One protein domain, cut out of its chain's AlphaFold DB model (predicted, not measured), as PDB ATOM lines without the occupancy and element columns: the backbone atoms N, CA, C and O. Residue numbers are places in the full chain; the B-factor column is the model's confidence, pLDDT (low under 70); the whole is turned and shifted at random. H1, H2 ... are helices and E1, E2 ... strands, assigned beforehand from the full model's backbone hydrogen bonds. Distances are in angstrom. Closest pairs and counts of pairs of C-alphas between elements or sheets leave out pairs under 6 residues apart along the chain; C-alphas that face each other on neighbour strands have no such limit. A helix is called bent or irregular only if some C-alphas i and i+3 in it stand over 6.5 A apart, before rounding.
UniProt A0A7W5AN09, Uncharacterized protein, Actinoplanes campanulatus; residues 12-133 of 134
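What this domain is: This is residues 12 to 133 of the 134 residues of an uncharacterized protein of Actinoplanes campanulatus (UniProt A0A7W5AN09). A small antiparallel sheet of three strands, order E1, E3, E2, has helices H1 and H3 on one face, while E5 passes over the other face from E1 to E2. E4 and H2, with the loop between them, reach out beyond this body at one end, where residues 90 to 95 stand free, and the long unnamed stretch 15 to 42 includes Glu 28 at the opposite end. The printed part has 122 residues, with three named helices and five named strands in the order E1, H1, E2, E3, E4, H2, H3, E5, and is of mixed class. It is compact, with a radius of gyration of the C-alphas of 14.6 A and spans of 45 by 36 by 25 A.

How they stand to each other: The inner strand E3, residues 69 to 76, forms an antiparallel hairpin with E2, residues 59 to 66, where N 62 and O 73 are 2.9 A apart, within hydrogen-bond range. E1, residues 12 to 14, is the other antiparallel neighbour of E3, with N 13 and O 74 at 2.8 A. H1, residues 43 to 53, is on the sheet at a height of 8.3 A, over E2 and along the strands, at 13 degrees to E2 on the local plane; the closest C-alphas are those of Leu 47 and Ala 61, 5.6 A apart. H3, residues 105 to 116, is on the same face at a height of 8.8 A, over E3 and slantwise to the strands, at 38 degrees to E3 on the local plane; their closest C-alphas are those of Val 76 and Trp 105, 6.9 A apart. E1, H1, E2 is a split strand-helix-strand unit, two strands running the same way with E3 between them, and its crossover is right-handed. The sheet E1, E3, E2 and the helices H1 and H3 on one face of it form two layers, one of strands and one of helices. H1 and H3 are close but not clearly touching, Val 50 to Leu 116 at 7.9 A between C-alphas. E5, residues 126 to 132, pairs with no named strand; its closest C-alphas to E1 are Cys 126 and Gly 12, and to E2 Ser 132 and Ser 64, each 5.5 A apart. E4, residues 81 to 84, also pairs with no named strand; it is near E5 and apart from E3. H2, residues 93 to 102, is not on the sheet and is close to but not clearly touching H3, Pro 100 to Asn 106 at 6.7 A between C-alphas. In H1 and H3 every O i to N i+4 pair is within hydrogen-bond range; in H2 it is 4 of 6.

Where its parts are: E1 begins at C-alpha 12, (134.095, 97.260, 120.952). E2 and E3 measure 22.9 A and 22.8 A from first to last C-alpha, E5 18.3 A, H3 16.2 A, H1 15.2 A and H2 14.7 A. H2 is only just irregular, with C-alphas 97 and 100 at 6.7 A. E5 ends at C-alpha 132, (123.474, 108.961, 118.428).

The domain as a whole: The two C-alphas farthest apart, those of Glu 28 and Asn 94, are 45.1 A apart. The printed part has no cut, and the link E1 to H1, 28 residues, is long. Mean pLDDT of the printed part is 78.7; residues 16 to 38, 66 to 70 and 102 are under 70.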
ATOM      1  N   GLY A  12     132.850  96.516 120.842       92.94
ATOM      2  CA  GLY A  12     134.095  97.260 120.952       92.94
ATOM      3  C   GLY A  12     134.444  97.742 122.350       92.94
ATOM      4  O   GLY A  12     133.994  97.188 123.351       92.94
ATOM      5  N   TYR A  13     135.266  98.785 122.383       89.94
ATOM      6  CA  TYR A  13     135.734  99.456 123.582       89.94
ATOM      7  C   TYR A  13     135.086 100.829 123.749       89.94
ATOM      8  O   TYR A  13     135.051 101.629 122.814       89.94
ATOM      9  N   ASP A  14     134.639 101.115 124.963       87.00
ATOM     10  CA  ASP A  14     134.414 102.457 125.467       87.00
ATOM     11  C   ASP A  14     135.764 103.064 125.876       87.00
ATOM     12  O   ASP A  14     136.478 102.565 126.752       87.00
ATOM     13  N   LEU A  15     136.138 104.134 125.183       82.56
ATOM     14  CA  LEU A  15     137.363 104.892 125.414       82.56
ATOM     15  C   LEU A  15     137.118 106.107 126.328       82.56
ATOM     16  O   LEU A  15     138.053 106.872 126.582       82.56
ATOM     17  N   GLY A  16     135.885 106.312 126.812       67.00
ATOM     18  CA  GLY A  16     135.447 107.498 127.542       67.00
ATOM     19  C   GLY A  16     134.977 107.240 128.976       67.00
ATOM     20  O   GLY A  16     133.786 107.097 129.211       67.00
ATOM     21  N   SER A  17     135.927 107.387 129.913       54.50
ATOM     22  CA  SER A  17     135.787 107.549 131.378       54.50
ATOM     23  C   SER A  17     135.755 106.268 132.242       54.50
ATOM     24  O   SER A  17     135.148 105.274 131.861       54.50
ATOM     25  N   PRO A  18     136.398 106.281 133.436       48.47
ATOM     26  CA  PRO A  18     136.380 105.171 134.401       48.47
ATOM     27  C   PRO A  18     135.041 104.967 135.139       48.47
ATOM     28  O   PRO A  18     134.904 103.981 135.859       48.47
ATOM     29  N   ASP A  19     134.075 105.877 134.986       46.31
ATOM     30  CA  ASP A  19     132.717 105.742 135.528       46.31
ATOM     31  C   ASP A  19     131.737 105.395 134.393       46.31
ATOM     32  O   ASP A  19     131.783 106.052 133.351       46.31
ATOM     33  N   ASP A  20     130.828 104.433 134.619       50.28
ATOM     34  CA  ASP A  20     129.774 103.976 133.689       50.28
ATOM     35  C   ASP A  20     129.283 105.077 132.728       50.28
ATOM     36  O   ASP A  20     128.665 106.053 133.162       50.28
ATOM     37  N   PHE A  21     129.567 104.913 131.428       49.56
ATOM     38  CA  PHE A  21     129.150 105.779 130.315       49.56
ATOM     39  C   PHE A  21     129.164 107.289 130.641       49.56
ATOM     40  O   PHE A  21     128.233 108.026 130.295       49.56
ATOM     41  N   LYS A  22     130.191 107.785 131.346       51.41
ATOM     42  CA  LYS A  22     130.335 109.225 131.574       51.41
ATOM     43  C   LYS A  22     131.081 109.863 130.417       51.41
ATOM     44  O   LYS A  22     132.267 109.650 130.210       51.41
ATOM     45  N   ALA A  23     130.365 110.739 129.730       49.25
ATOM     46  CA  ALA A  23     130.913 111.839 128.960       49.25
ATOM     47  C   ALA A  23     132.269 112.326 129.486       49.25
ATOM     48  O   ALA A  23     132.383 112.671 130.666       49.25
ATOM     49  N   ALA A  24     133.280 112.384 128.623       56.41
ATOM     50  CA  ALA A  24     134.555 112.970 129.011       56.41
ATOM     51  C   ALA A  24     134.338 114.424 129.462       56.41
ATOM     52  O   ALA A  24     133.718 115.211 128.737       56.41
ATOM     53  N   GLU A  25     134.840 114.783 130.649       56.34
ATOM     54  CA  GLU A  25     134.880 116.184 131.083       56.34
ATOM     55  C   GLU A  25     135.637 117.010 130.042       56.34
ATOM     56  O   GLU A  25     136.554 116.502 129.405       56.34
ATOM     57  N   ARG A  26     135.278 118.278 129.838       59.00
ATOM     58  CA  ARG A  26     136.039 119.133 128.920       59.00
ATOM     59  C   ARG A  26     137.259 119.735 129.616       59.00
ATOM     60  O   ARG A  26     137.184 120.125 130.777       59.00
ATOM     61  N   THR A  27     138.366 119.847 128.895       65.06
ATOM     62  CA  THR A  27     139.513 120.683 129.263       65.06
ATOM     63  C   THR A  27     139.133 122.173 129.190       65.06
ATOM     64  O   THR A  27     138.077 122.536 128.665       65.06
ATOM     65  N   GLU A  28     139.978 123.064 129.722       68.00
ATOM     66  CA  GLU A  28     139.704 124.516 129.770       68.00
ATOM     67  C   GLU A  28     139.477 125.160 128.385       68.00
ATOM     68  O   GLU A  28     138.802 126.180 128.278       68.00
ATOM     69  N   ASP A  29     140.002 124.557 127.317       65.06
ATOM     70  CA  ASP A  29     139.837 124.967 125.916       65.06
ATOM     71  C   ASP A  29     138.574 124.384 125.243       65.06
ATOM     72  O   ASP A  29     138.325 124.636 124.066       65.06
ATOM     73  N   GLY A  30     137.758 123.618 125.975       59.34
ATOM     74  CA  GLY A  30     136.527 123.005 125.470       59.34
ATOM     75  C   GLY A  30     136.724 121.684 124.717       59.34
ATOM     76  O   GLY A  30     135.736 121.118 124.239       59.34
ATOM     77  N   SER A  31     137.961 121.187 124.639       60.41
ATOM     78  CA  SER A  31     138.311 119.859 124.126       60.41
ATOM     79  C   SER A  31     137.918 118.764 125.138       60.41
ATOM     80  O   SER A  31     137.678 119.064 126.302       60.41
ATOM     81  N   PRO A  32     137.803 117.486 124.751       58.81
ATOM     82  CA  PRO A  32     137.543 116.410 125.705       58.81
ATOM     83  C   PRO A  32     138.800 116.074 126.495       58.81
ATOM     84  O   PRO A  32     139.854 115.817 125.913       58.81
ATOM     85  N   ASN A  33     138.659 115.947 127.804       65.00
ATOM     86  CA  ASN A  33     139.650 115.348 128.674       65.00
ATOM     87  C   ASN A  33     139.546 113.821 128.588       65.00
ATOM     88  O   ASN A  33     138.870 113.168 129.382       65.00
ATOM     89  N   LEU A  34     140.204 113.259 127.579       68.19
ATOM     90  CA  LEU A  34     140.331 111.820 127.386       68.19
ATOM     91  C   LEU A  34     141.780 111.430 127.712       68.19
ATOM     92  O   LEU A  34     142.619 111.396 126.815       68.19
ATOM     93  N   PRO A  35     142.122 111.155 128.985       60.97
ATOM     94  CA  PRO A  35     143.503 110.852 129.373       60.97
ATOM     95  C   PRO A  35     144.054 109.591 128.686       60.97
ATOM     96  O   PRO A  35     145.264 109.472 128.514       60.97
ATOM     97  N   GLY A  36     143.176 108.686 128.234       63.75
ATOM     98  CA  GLY A  36     143.541 107.516 127.429       63.75
ATOM     99  C   GLY A  36     143.900 107.819 125.968       63.75
ATOM    100  O   GLY A  36     144.397 106.931 125.287       63.75
ATOM    101  N   LEU A  37     143.677 109.045 125.478       69.44
ATOM    102  CA  LEU A  37     143.888 109.439 124.079       69.44
ATOM    103  C   LEU A  37     145.252 110.062 123.786       69.44
ATOM    104  O   LEU A  37     145.482 110.504 122.663       69.44
ATOM    105  N   ALA A  38     146.182 110.100 124.741       66.44
ATOM    106  CA  ALA A  38     147.572 110.372 124.385       66.44
ATOM    107  C   ALA A  38     148.029 109.311 123.355       66.44
ATOM    108  O   ALA A  38     147.789 108.129 123.589       66.44
ATOM    109  N   PRO A  39     148.659 109.681 122.222       70.12
ATOM    110  CA  PRO A  39     149.303 110.965 121.915       70.12
ATOM    111  C   PRO A  39     148.501 111.933 121.010       70.12
ATOM    112  O   PRO A  39     149.094 112.826 120.403       70.12
ATOM    113  N   TYR A  40     147.187 111.774 120.860       77.62
ATOM    114  CA  TYR A  40     146.393 112.547 119.901       77.62
ATOM    115  C   TYR A  40     146.060 113.965 120.406       77.62
ATOM    116  O   TYR A  40     145.593 114.120 121.533       77.62
ATOM    117  N   PRO A  41     146.249 115.014 119.577       75.81
ATOM    118  CA  PRO A  41     145.972 116.400 119.967       75.81
ATOM    119  C   PRO A  41     144.476 116.743 120.037       75.81
ATOM    120  O   PRO A  41     144.112 117.754 120.629       75.81
ATOM    121  N   SER A  42     143.603 115.951 119.407       80.38
ATOM    122  CA  SER A  42     142.146 116.117 119.464       80.38
ATOM    123  C   SER A  42     141.421 114.820 119.109       80.38
ATOM    124  O   SER A  42     141.979 113.953 118.432       80.38
ATOM    125  N   VAL A  43     140.139 114.706 119.469       79.75
ATOM    126  CA  VAL A  43     139.323 113.554 119.042       79.75
ATOM    127  C   VAL A  43     139.215 113.480 117.524       79.75
ATOM    128  O   VAL A  43     139.281 112.388 116.984       79.75
ATOM    129  N   TRP A  44     139.143 114.603 116.805       83.44
ATOM    130  CA  TRP A  44     139.070 114.564 115.336       83.44
ATOM    131  C   TRP A  44     140.344 113.992 114.725       83.44
ATOM    132  O   TRP A  44     140.265 113.129 113.857       83.44
ATOM    133  N   SER A  45     141.511 114.380 115.248       85.50
ATOM    134  CA  SER A  45     142.780 113.797 114.803       85.50
ATOM    135  C   SER A  45     142.875 112.297 115.095       85.50
ATOM    136  O   SER A  45     143.492 111.566 114.326       85.50
ATOM    137  N   PHE A  46     142.243 111.831 116.176       86.25
ATOM    138  CA  PHE A  46     142.139 110.412 116.489       86.25
ATOM    139  C   PHE A  46     141.207 109.678 115.521       86.25
ATOM    140  O   PHE A  46     141.617 108.671 114.951       86.25
ATOM    141  N   LEU A  47     139.995 110.196 115.281       87.00
ATOM    142  CA  LEU A  47     139.037 109.596 114.344       87.00
ATOM    143  C   LEU A  47     139.648 109.454 112.944       87.00
ATOM    144  O   LEU A  47     139.641 108.367 112.375       87.00
ATOM    145  N   GLU A  48     140.258 110.526 112.429       88.81
ATOM    146  CA  GLU A  48     140.942 110.509 111.131       88.81
ATOM    147  C   GLU A  48     142.099 109.503 111.097       88.81
ATOM    148  O   GLU A  48     142.361 108.874 110.068       88.81
ATOM    149  N   HIS A  49     142.818 109.348 112.212       87.50
ATOM    150  CA  HIS A  49     143.901 108.381 112.297       87.50
ATOM    151  C   HIS A  49     143.383 106.943 112.247       87.50
ATOM    152  O   HIS A  49     143.938 106.140 111.496       87.50
ATOM    153  N   VAL A  50     142.321 106.637 113.000       88.38
ATOM    154  CA  VAL A  50     141.682 105.315 113.027       88.38
ATOM    155  C   VAL A  50     141.148 104.952 111.642       88.38
ATOM    156  O   VAL A  50     141.544 103.920 111.099       88.38
ATOM    157  N   ASP A  51     140.353 105.834 111.026       87.12
ATOM    158  CA  ASP A  51     139.755 105.597 109.703       87.12
ATOM    159  C   ASP A  51     140.820 105.367 108.616       87.12
ATOM    160  O   ASP A  51     140.611 104.615 107.662       87.12
ATOM    161  N   ARG A  52     141.997 105.989 108.758       88.06
ATOM    162  CA  ARG A  52     143.109 105.805 107.820       88.06
ATOM    163  C   ARG A  52     143.910 104.528 108.072       88.06
ATOM    164  O   ARG A  52     144.436 103.965 107.113       88.06
ATOM    165  N   GLN A  53     144.083 104.113 109.327       87.12
ATOM    166  CA  GLN A  53     144.978 103.006 109.680       87.12
ATOM    167  C   GLN A  53     144.316 101.631 109.667       87.12
ATOM    168  O   GLN A  53     144.983 100.665 109.299       87.12
ATOM    169  N   PHE A  54     143.029 101.529 110.004       88.00
ATOM    170  CA  PHE A  54     142.378 100.229 110.204       88.00
ATOM    171  C   PHE A  54     141.250  99.870 109.215       88.00
ATOM    172  O   PHE A  54     140.378  99.080 109.582       88.00
ATOM    173  N   PRO A  55     141.249 100.324 107.939       78.00
ATOM    174  CA  PRO A  55     140.158  99.991 107.020       78.00
ATOM    175  C   PRO A  55     140.088  98.490 106.696       78.00
ATOM    176  O   PRO A  55     139.014  97.975 106.412       78.00
ATOM    177  N   ALA A  56     141.219  97.774 106.748       75.88
ATOM    178  CA  ALA A  56     141.276  96.336 106.470       75.88
ATOM    179  C   ALA A  56     140.784  95.468 107.640       75.88
ATOM    180  O   ALA A  56     140.258  94.388 107.401       75.88
ATOM    181  N   ALA A  57     140.934  95.955 108.875       77.12
ATOM    182  CA  ALA A  57     140.456  95.287 110.088       77.12
ATOM    183  C   ALA A  57     138.982  95.615 110.390       77.12
ATOM    184  O   ALA A  57     138.415  95.128 111.360       77.12
ATOM    185  N   GLY A  58     138.359  96.499 109.598       88.06
ATOM    186  CA  GLY A  58     136.995  96.963 109.845       88.06
ATOM    187  C   GLY A  58     136.833  97.682 111.187       88.06
ATOM    188  O   GLY A  58     135.714  97.788 111.673       88.06
ATOM    189  N   VAL A  59     137.919  98.157 111.802       90.25
ATOM    190  CA  VAL A  59     137.871  98.880 113.077       90.25
ATOM    191  C   VAL A  59     137.655 100.361 112.798       90.25
ATOM    192  O   VAL A  59     138.386 100.973 112.020       90.25
ATOM    193  N   VAL A  60     136.661 100.946 113.457       92.25
ATOM    194  CA  VAL A  60     136.295 102.358 113.327       92.25
ATOM    195  C   VAL A  60     136.147 102.997 114.698       92.25
ATOM    196  O   VAL A  60     135.771 102.349 115.675       92.25
ATOM    197  N   ALA A  61     136.403 104.299 114.769       89.25
ATOM    198  CA  ALA A  61     136.104 105.088 115.953       89.25
ATOM    199  C   ALA A  61     134.854 105.940 115.717       89.25
ATOM    200  O   ALA A  61     134.611 106.445 114.614       89.25
ATOM    201  N   ARG A  62     134.036 106.095 116.759       87.44
ATOM    202  CA  ARG A  62     132.812 106.901 116.723       87.44
ATOM    203  C   ARG A  62     132.693 107.725 117.992       87.44
ATOM    204  O   ARG A  62     133.046 107.273 119.077       87.44
ATOM    205  N   THR A  63     132.140 108.922 117.857       83.25
ATOM    206  CA  THR A  63     131.656 109.694 118.999       83.25
ATOM    207  C   THR A  63     130.165 109.492 119.187       83.25
ATOM    208  O   THR A  63     129.414 109.415 118.218       83.25
ATOM    209  N   SER A  64     129.746 109.457 120.441       77.31
ATOM    210  CA  SER A  64     128.360 109.318 120.872       77.31
ATOM    211  C   SER A  64     128.037 110.449 121.838       77.31
ATOM    212  O   SER A  64     128.813 110.667 122.760       77.31
ATOM    213  N   GLY A  65     126.936 111.179 121.652       70.50
ATOM    214  CA  GLY A  65     126.528 112.255 122.566       70.50
ATOM    215  C   GLY A  65     126.208 113.590 121.889       70.50
ATOM    216  O   GLY A  65     125.968 113.648 120.687       70.50
ATOM    217  N   SER A  66     126.151 114.655 122.687       63.31
ATOM    218  CA  SER A  66     125.715 115.998 122.285       63.31
ATOM    219  C   SER A  66     126.703 117.080 122.742       63.31
ATOM    220  O   SER A  66     127.711 116.799 123.400       63.31
ATOM    221  N   GLU A  67     126.450 118.342 122.375       58.59
ATOM    222  CA  GLU A  67     127.282 119.470 122.806       58.59
ATOM    223  C   GLU A  67     127.408 119.513 124.339       58.59
ATOM    224  O   GLU A  67     126.448 119.775 125.058       58.59
ATOM    225  N   GLY A  68     128.622 119.255 124.835       57.47
ATOM    226  CA  GLY A  68     128.959 119.269 126.263       57.47
ATOM    227  C   GLY A  68     129.170 117.890 126.889       57.47
ATOM    228  O   GLY A  68     129.702 117.823 127.990       57.47
ATOM    229  N   SER A  69     128.817 116.805 126.194       60.28
ATOM    230  CA  SER A  69     128.979 115.446 126.706       60.28
ATOM    231  C   SER A  69     129.067 114.437 125.564       60.28
ATOM    232  O   SER A  69     128.060 114.177 124.902       60.28
ATOM    233  N   TYR A  70     130.238 113.833 125.357       67.69
ATOM    234  CA  TYR A  70     130.388 112.738 124.401       67.69
ATOM    235  C   TYR A  70     131.260 111.606 124.935       67.69
ATOM    236  O   TYR A  70     132.269 111.831 125.606       67.69
ATOM    237  N   GLY A  71     130.835 110.387 124.620       76.38
ATOM    238  CA  GLY A  71     131.629 109.173 124.693       76.38
ATOM    239  C   GLY A  71     132.394 108.967 123.390       76.38
ATOM    240  O   GLY A  71     131.984 109.427 122.317       76.38
ATOM    241  N   LEU A  72     133.517 108.273 123.494       83.81
ATOM    242  CA  LEU A  72     134.314 107.835 122.360       83.81
ATOM    243  C   LEU A  72     134.346 106.317 122.395       83.81
ATOM    244  O   LEU A  72     134.720 105.747 123.410       83.81
ATOM    245  N   VAL A  73     133.983 105.676 121.292       88.19
ATOM    246  CA  VAL A  73     134.011 104.218 121.184       88.19
ATOM    247  C   VAL A  73     134.912 103.792 120.031       88.19
ATOM    248  O   VAL A  73     134.950 104.454 118.990       88.19
ATOM    249  N   LEU A  74     135.630 102.686 120.215       90.56
ATOM    250  CA  LEU A  74     136.388 101.984 119.180       90.56
ATOM    251  C   LEU A  74     135.708 100.644 118.931       90.56
ATOM    252  O   LEU A  74     135.671  99.802 119.821       90.56
ATOM    253  N   ILE A  75     135.141 100.458 117.747       92.31
ATOM    254  CA  ILE A  75     134.222  99.356 117.452       92.31
ATOM    255  C   ILE A  75     134.589  98.676 116.140       92.31
ATOM    256  O   ILE A  75     135.251  99.265 115.288       92.31
ATOM    257  N   VAL A  76     134.106  97.452 115.951       91.06
ATOM    258  CA  VAL A  76     134.125  96.806 114.633       91.06
ATOM    259  C   VAL A  76     132.924  97.296 113.825       91.06
ATOM    260  O   VAL A  76     131.789  97.221 114.291       91.06
ATOM    261  N   ASP A  77     133.136  97.806 112.616       86.62
ATOM    262  CA  ASP A  77     132.102  98.465 111.810       86.62
ATOM    263  C   ASP A  77     130.945  97.514 111.460       86.62
ATOM    264  O   ASP A  77     129.782  97.866 111.650       86.62
ATOM    265  N   ASP A  78     131.248  96.262 111.095       84.38
ATOM    266  CA  ASP A  78     130.238  95.235 110.771       84.38
ATOM    267  C   ASP A  78     129.437  94.737 111.996       84.38
ATOM    268  O   ASP A  78     128.417  94.055 111.870       84.38
ATOM    269  N   SER A  79     129.855  95.106 113.211       84.56
ATOM    270  CA  SER A  79     129.098  94.795 114.430       84.56
ATOM    271  C   SER A  79     127.929  95.760 114.674       84.56
ATOM    272  O   SER A  79     127.086  95.491 115.531       84.56
ATOM    273  N   GLN A  80     127.851  96.877 113.940       86.56
ATOM    274  CA  GLN A  80     126.885  97.933 114.224       86.56
ATOM    275  C   GLN A  80     125.448  97.566 113.826       86.56
ATOM    276  O   GLN A  80     125.138  97.118 112.715       86.56
ATOM    277  N   ARG A  81     124.530  97.857 114.745       88.00
ATOM    278  CA  ARG A  81     123.080  97.894 114.537       88.00
ATOM    279  C   ARG A  81     122.553  99.231 115.036       88.00
ATOM    280  O   ARG A  81     123.039  99.747 116.038       88.00
ATOM    281  N   SER A  82     121.577  99.799 114.338       88.06
ATOM    282  CA  SER A  82     120.942 101.062 114.716       88.06
ATOM    283  C   SER A  82     119.434 100.884 114.739       88.06
ATOM    284  O   SER A  82     118.884 100.209 113.870       88.06
ATOM    285  N   VAL A  83     118.794 101.474 115.740       88.56
ATOM    286  CA  VAL A  83     117.344 101.477 115.916       88.56
ATOM    287  C   VAL A  83     116.899 102.886 116.301       88.56
ATOM    288  O   VAL A  83     117.586 103.576 117.066       88.56
ATOM    289  N   ASP A  84     115.784 103.337 115.733       86.50
ATOM    290  CA  ASP A  84     115.173 104.605 116.128       86.50
ATOM    291  C   ASP A  84     114.612 104.474 117.560       86.50
ATOM    292  O   ASP A  84     114.223 103.392 117.996       86.50
ATOM    293  N   TRP A  85     114.616 105.558 118.344       81.00
ATOM    294  CA  TRP A  85     114.232 105.501 119.769       81.00
ATOM    295  C   TRP A  85     112.786 105.052 120.030       81.00
ATOM    296  O   TRP A  85     112.469 104.634 121.144       81.00
ATOM    297  N   ASP A  86     111.905 105.176 119.042       84.31
ATOM    298  CA  ASP A  86     110.511 104.738 119.099       84.31
ATOM    299  C   ASP A  86     110.300 103.297 118.604       84.31
ATOM    300  O   ASP A  86     109.181 102.784 118.666       84.31
ATOM    301  N   GLU A  87     111.366 102.618 118.182       83.81
ATOM    302  CA  GLU A  87     111.339 101.232 117.733       83.81
ATOM    303  C   GLU A  87     111.950 100.269 118.763       83.81
ATOM    304  O   GLU A  87     112.795 100.614 119.591       83.81
ATOM    305  N   VAL A  88     111.518  99.005 118.701       86.56
ATOM    306  CA  VAL A  88     112.067  97.916 119.516       86.56
ATOM    307  C   VAL A  88     112.813  96.951 118.603       86.56
ATOM    308  O   VAL A  88     112.218  96.346 117.713       86.56
ATOM    309  N   MET A  89     114.107  96.763 118.863       86.50
ATOM    310  CA  MET A  89     114.929  95.754 118.195       86.50
ATOM    311  C   MET A  89     115.056  94.511 119.081       86.50
ATOM    312  O   MET A  89     115.580  94.580 120.192       86.50
ATOM    313  N   THR A  90     114.613  93.362 118.575       87.81
ATOM    314  CA  THR A  90     114.863  92.064 119.217       87.81
ATOM    315  C   THR A  90     116.278  91.593 118.898       87.81
ATOM    316  O   THR A  90     116.677  91.585 117.734       87.81
ATOM    317  N   LEU A  91     117.015  91.169 119.924       85.00
ATOM    318  CA  LEU A  91     118.380  90.665 119.805       85.00
ATOM    319  C   LEU A  91     118.426  89.145 119.975       85.00
ATOM    320  O   LEU A  91     117.836  88.607 120.913       85.00
ATOM    321  N   ASP A  92     119.157  88.467 119.090       86.12
ATOM    322  CA  ASP A  92     119.538  87.068 119.287       86.12
ATOM    323  C   ASP A  92     120.856  87.011 120.068       86.12
ATOM    324  O   ASP A  92     121.934  87.282 119.540       86.12
ATOM    325  N   LEU A  93     120.763  86.659 121.350       82.69
ATOM    326  CA  LEU A  93     121.921  86.603 122.241       82.69
ATOM    327  C   LEU A  93     122.941  85.535 121.819       82.69
ATOM    328  O   LEU A  93     124.134  85.724 122.026       82.69
ATOM    329  N   ASN A  94     122.504  84.442 121.179       81.38
ATOM    330  CA  ASN A  94     123.433  83.405 120.717       81.38
ATOM    331  C   ASN A  94     124.256  83.900 119.528       81.38
ATOM    332  O   ASN A  94     125.446  83.610 119.417       81.38
ATOM    333  N   GLU A  95     123.620  84.656 118.633       78.75
ATOM    334  CA  GLU A  95     124.308  85.309 117.525       78.75
ATOM    335  C   GLU A  95     125.317  86.344 118.045       78.75
ATOM    336  O   GLU A  95     126.446  86.413 117.557       78.75
ATOM    337  N   MET A  96     124.929  87.112 119.065       80.44
ATOM    338  CA  MET A  96     125.783  88.121 119.688       80.44
ATOM    339  C   MET A  96     127.006  87.528 120.396       80.44
ATOM    340  O   MET A  96     128.092  88.091 120.274       80.44
ATOM    341  N   ASP A  97     126.864  86.400 121.092       79.44
ATOM    342  CA  ASP A  97     127.990  85.735 121.764       79.44
ATOM    343  C   ASP A  97     128.914  85.007 120.771       79.44
ATOM    344  O   ASP A  97     130.131  84.952 120.956       79.44
ATOM    345  N   GLY A  98     128.353  84.456 119.689       76.06
ATOM    346  CA  GLY A  98     129.109  83.679 118.705       76.06
ATOM    347  C   GLY A  98     129.916  84.524 117.715       76.06
ATOM    348  O   GLY A  98     131.033  84.148 117.354       76.06
ATOM    349  N   ARG A  99     129.378  85.667 117.269       73.88
ATOM    350  CA  ARG A  99     129.983  86.499 116.210       73.88
ATOM    351  C   ARG A  99     131.410  86.982 116.515       73.88
ATOM    352  O   ARG A  99     132.259  86.783 115.645       73.88
ATOM    353  N   PRO A 100     131.720  87.532 117.709       72.12
ATOM    354  CA  PRO A 100     133.074  88.000 118.016       72.12
ATOM    355  C   PRO A 100     134.133  86.901 117.914       72.12
ATOM    356  O   PRO A 100     135.261  87.168 117.513       72.12
ATOM    357  N   SER A 101     133.761  85.657 118.239       70.31
ATOM    358  CA  SER A 101     134.670  84.505 118.200       70.31
ATOM    359  C   SER A 101     134.896  83.965 116.787       70.31
ATOM    360  O   SER A 101     135.936  83.382 116.515       70.31
ATOM    361  N   VAL A 102     133.919  84.112 115.889       68.75
ATOM    362  CA  VAL A 102     134.019  83.612 114.506       68.75
ATOM    363  C   VAL A 102     134.829  84.557 113.619       68.75
ATOM    364  O   VAL A 102     135.460  84.107 112.667       68.75
ATOM    365  N   ALA A 103     134.788  85.854 113.914       75.69
ATOM    366  CA  ALA A 103     135.384  86.896 113.088       75.69
ATOM    367  C   ALA A 103     136.638  87.538 113.713       75.69
ATOM    368  O   ALA A 103     137.051  88.592 113.250       75.69
ATOM    369  N   ASP A 104     137.214  86.930 114.758       86.88
ATOM    370  CA  ASP A 104     138.438  87.377 115.449       86.88
ATOM    371  C   ASP A 104     138.442  88.859 115.892       86.88
ATOM    372  O   ASP A 104     139.496  89.459 116.103       86.88
ATOM    373  N   TRP A 105     137.265  89.440 116.147       90.75
ATOM    374  CA  TRP A 105     137.094  90.864 116.480       90.75
ATOM    375  C   TRP A 105     137.908  91.321 117.692       90.75
ATOM    376  O   TRP A 105     138.374  92.458 117.744       90.75
ATOM    377  N   ASN A 106     138.094  90.439 118.676       90.62
ATOM    378  CA  ASN A 106     138.907  90.739 119.856       90.62
ATOM    379  C   ASN A 106     140.367  90.989 119.482       90.62
ATOM    380  O   ASN A 106     140.997  91.881 120.050       90.62
ATOM    381  N   THR A 107     140.891  90.208 118.538       90.50
ATOM    382  CA  THR A 107     142.259  90.345 118.040       90.50
ATOM    383  C   THR A 107     142.397  91.660 117.287       90.50
ATOM    384  O   THR A 107     143.270  92.453 117.628       90.50
ATOM    385  N   ASP A 108     141.481  91.948 116.360       91.56
ATOM    386  CA  ASP A 108     141.505  93.179 115.562       91.56
ATOM    387  C   ASP A 108     141.451  94.440 116.441       91.56
ATOM    388  O   ASP A 108     142.223  95.384 116.257       91.56
ATOM    389  N   LEU A 109     140.572  94.451 117.447       91.94
ATOM    390  CA  LEU A 109     140.457  95.573 118.378       91.94
ATOM    391  C   LEU A 109     141.690  95.704 119.287       91.94
ATOM    392  O   LEU A 109     142.129  96.823 119.559       91.94
ATOM    393  N   ALA A 110     142.269  94.593 119.750       90.81
ATOM    394  CA  ALA A 110     143.479  94.614 120.573       90.81
ATOM    395  C   ALA A 110     144.707  95.103 119.785       90.81
ATOM    396  O   ALA A 110     145.512  95.886 120.303       90.81
ATOM    397  N   GLU A 111     144.841  94.684 118.525       90.88
ATOM    398  CA  GLU A 111     145.870  95.180 117.610       90.88
ATOM    399  C   GLU A 111     145.692  96.675 117.342       90.88
ATOM    400  O   GLU A 111     146.666  97.430 117.427       90.88
ATOM    401  N   ALA A 112     144.454  97.126 117.113       91.31
ATOM    402  CA  ALA A 112     144.150  98.539 116.928       91.31
ATOM    403  C   ALA A 112     144.519  99.370 118.163       91.31
ATOM    404  O   ALA A 112     145.235 100.360 118.033       91.31
ATOM    405  N   LEU A 113     144.119  98.959 119.372       89.62
ATOM    406  CA  LEU A 113     144.497  99.649 120.612       89.62
ATOM    407  C   LEU A 113     146.016  99.733 120.793       89.62
ATOM    408  O   LEU A 113     146.546 100.796 121.124       89.62
ATOM    409  N   THR A 114     146.718  98.629 120.520       89.75
ATOM    410  CA  THR A 114     148.181  98.558 120.610       89.75
ATOM    411  C   THR A 114     148.841  99.527 119.630       89.75
ATOM    412  O   THR A 114     149.733 100.282 120.017       89.75
ATOM    413  N   ALA A 115     148.391  99.544 118.374       88.62
ATOM    414  CA  ALA A 115     148.908 100.437 117.342       88.62
ATOM    415  C   ALA A 115     148.581 101.913 117.623       88.62
ATOM    416  O   ALA A 115     149.409 102.791 117.373       88.62
ATOM    417  N   LEU A 116     147.403 102.186 118.191       86.69
ATOM    418  CA  LEU A 116     146.976 103.525 118.593       86.69
ATOM    419  C   LEU A 116     147.705 104.028 119.848       86.69
ATOM    420  O   LEU A 116     147.708 105.236 120.084       86.69
ATOM    421  N   GLY A 117     148.311 103.135 120.638       85.75
ATOM    422  CA  GLY A 117     148.925 103.466 121.926       85.75
ATOM    423  C   GLY A 117     147.905 103.843 123.005       85.75
ATOM    424  O   GLY A 117     148.260 104.509 123.974       85.75
ATOM    425  N   VAL A 118     146.645 103.436 122.829       83.69
ATOM    426  CA  VAL A 118     145.524 103.770 123.714       83.69
ATOM    427  C   VAL A 118     145.311 102.630 124.700       83.69
ATOM    428  O   VAL A 118     145.255 101.464 124.318       83.69
ATOM    429  N   THR A 119     145.168 102.965 125.982       81.94
ATOM    430  CA  THR A 119     144.792 101.991 127.015       81.94
ATOM    431  C   THR A 119     143.300 102.140 127.313       81.94
ATOM    432  O   THR A 119     142.904 103.207 127.789       81.94
ATOM    433  N   PRO A 120     142.463 101.125 127.029       79.75
ATOM    434  CA  PRO A 120     141.047 101.173 127.375       79.75
ATOM    435  C   PRO A 120     140.867 101.047 128.894       79.75
ATOM    436  O   PRO A 120     141.716 100.489 129.591       79.75
ATOM    437  N   PHE A 121     139.736 101.529 129.411       76.31
ATOM    438  CA  PHE A 121     139.373 101.332 130.822       76.31
ATOM    439  C   PHE A 121     138.788  99.941 131.093       76.31
ATOM    440  O   PHE A 121     138.834  99.454 132.220       76.31
ATOM    441  N   GLN A 122     138.234  99.304 130.064       83.88
ATOM    442  CA  GLN A 122     137.628  97.980 130.150       83.88
ATOM    443  C   GLN A 122     138.687  96.873 130.056       83.88
ATOM    444  O   GLN A 122     139.663  97.003 129.320       83.88
ATOM    445  N   GLU A 123     138.455  95.747 130.739       85.38
ATOM    446  CA  GLU A 123     139.335  94.565 130.668       85.38
ATOM    447  C   GLU A 123     139.342  93.908 129.275       85.38
ATOM    448  O   GLU A 123     140.320  93.270 128.889       85.38
ATOM    449  N   GLY A 124     138.265  94.076 128.504       88.12
ATOM    450  CA  GLY A 124     138.104  93.534 127.157       88.12
ATOM    451  C   GLY A 124     136.950  94.209 126.409       88.12
ATOM    452  O   GLY A 124     136.184  94.955 127.028       88.12
ATOM    453  N   PRO A 125     136.822  93.968 125.093       90.81
ATOM    454  CA  PRO A 125     135.737  94.537 124.314       90.81
ATOM    455  C   PRO A 125     134.414  93.859 124.683       90.81
ATOM    456  O   PRO A 125     134.365  92.677 125.039       90.81
ATOM    457  N   CYS A 126     133.320  94.603 124.588       90.88
ATOM    458  CA  CYS A 126     131.988  94.084 124.854       90.88
ATOM    459  C   CYS A 126     130.946  94.719 123.932       90.88
ATOM    460  O   CYS A 126     131.235  95.619 123.142       90.88
ATOM    461  N   TRP A 127     129.715  94.218 124.008       90.62
ATOM    462  CA  TRP A 127     128.582  94.852 123.350       90.62
ATOM    463  C   TRP A 127     128.220  96.152 124.076       90.62
ATOM    464  O   TRP A 127     127.874  96.141 125.256       90.62
ATOM    465  N   LEU A 128     128.289  97.264 123.353       88.06
ATOM    466  CA  LEU A 128     128.014  98.618 123.814       88.06
ATOM    467  C   LEU A 128     126.695  99.107 123.224       88.06
ATOM    468  O   LEU A 128     126.470  98.979 122.019       88.06
ATOM    469  N   VAL A 129     125.858  99.722 124.058       86.88
ATOM    470  CA  VAL A 129     124.672 100.462 123.616       86.88
ATOM    471  C   VAL A 129     124.920 101.941 123.842       86.88
ATOM    472  O   VAL A 129     125.206 102.348 124.965       86.88
ATOM    473  N   PHE A 130     124.803 102.751 122.792       83.25
ATOM    474  CA  PHE A 130     125.085 104.178 122.882       83.25
ATOM    475  C   PHE A 130     124.148 105.028 122.016       83.25
ATOM    476  O   PHE A 130     123.761 104.609 120.922       83.25
ATOM    477  N   PRO A 131     123.752 106.223 122.484       81.00
ATOM    478  CA  PRO A 131     122.876 107.098 121.720       81.00
ATOM    479  C   PRO A 131     123.638 107.840 120.612       81.00
ATOM    480  O   PRO A 131     124.767 108.274 120.790       81.00
ATOM    481  N   SER A 132     122.996 108.058 119.471       76.62
ATOM    482  CA  SER A 132     123.474 108.961 118.428       76.62
ATOM    483  C   SER A 132     122.452 110.065 118.214       76.62
ATOM    484  O   SER A 132     121.265 109.810 117.988       76.62
ATOM    485  N   TYR A 133     122.932 111.299 118.322       70.81
ATOM    486  CA  TYR A 133     122.164 112.510 118.089       70.81
ATOM    487  C   TYR A 133     122.701 113.121 116.792       70.81
ATOM    488  O   TYR A 133     123.804 113.663 116.776       70.81
TER     489      TYR A 133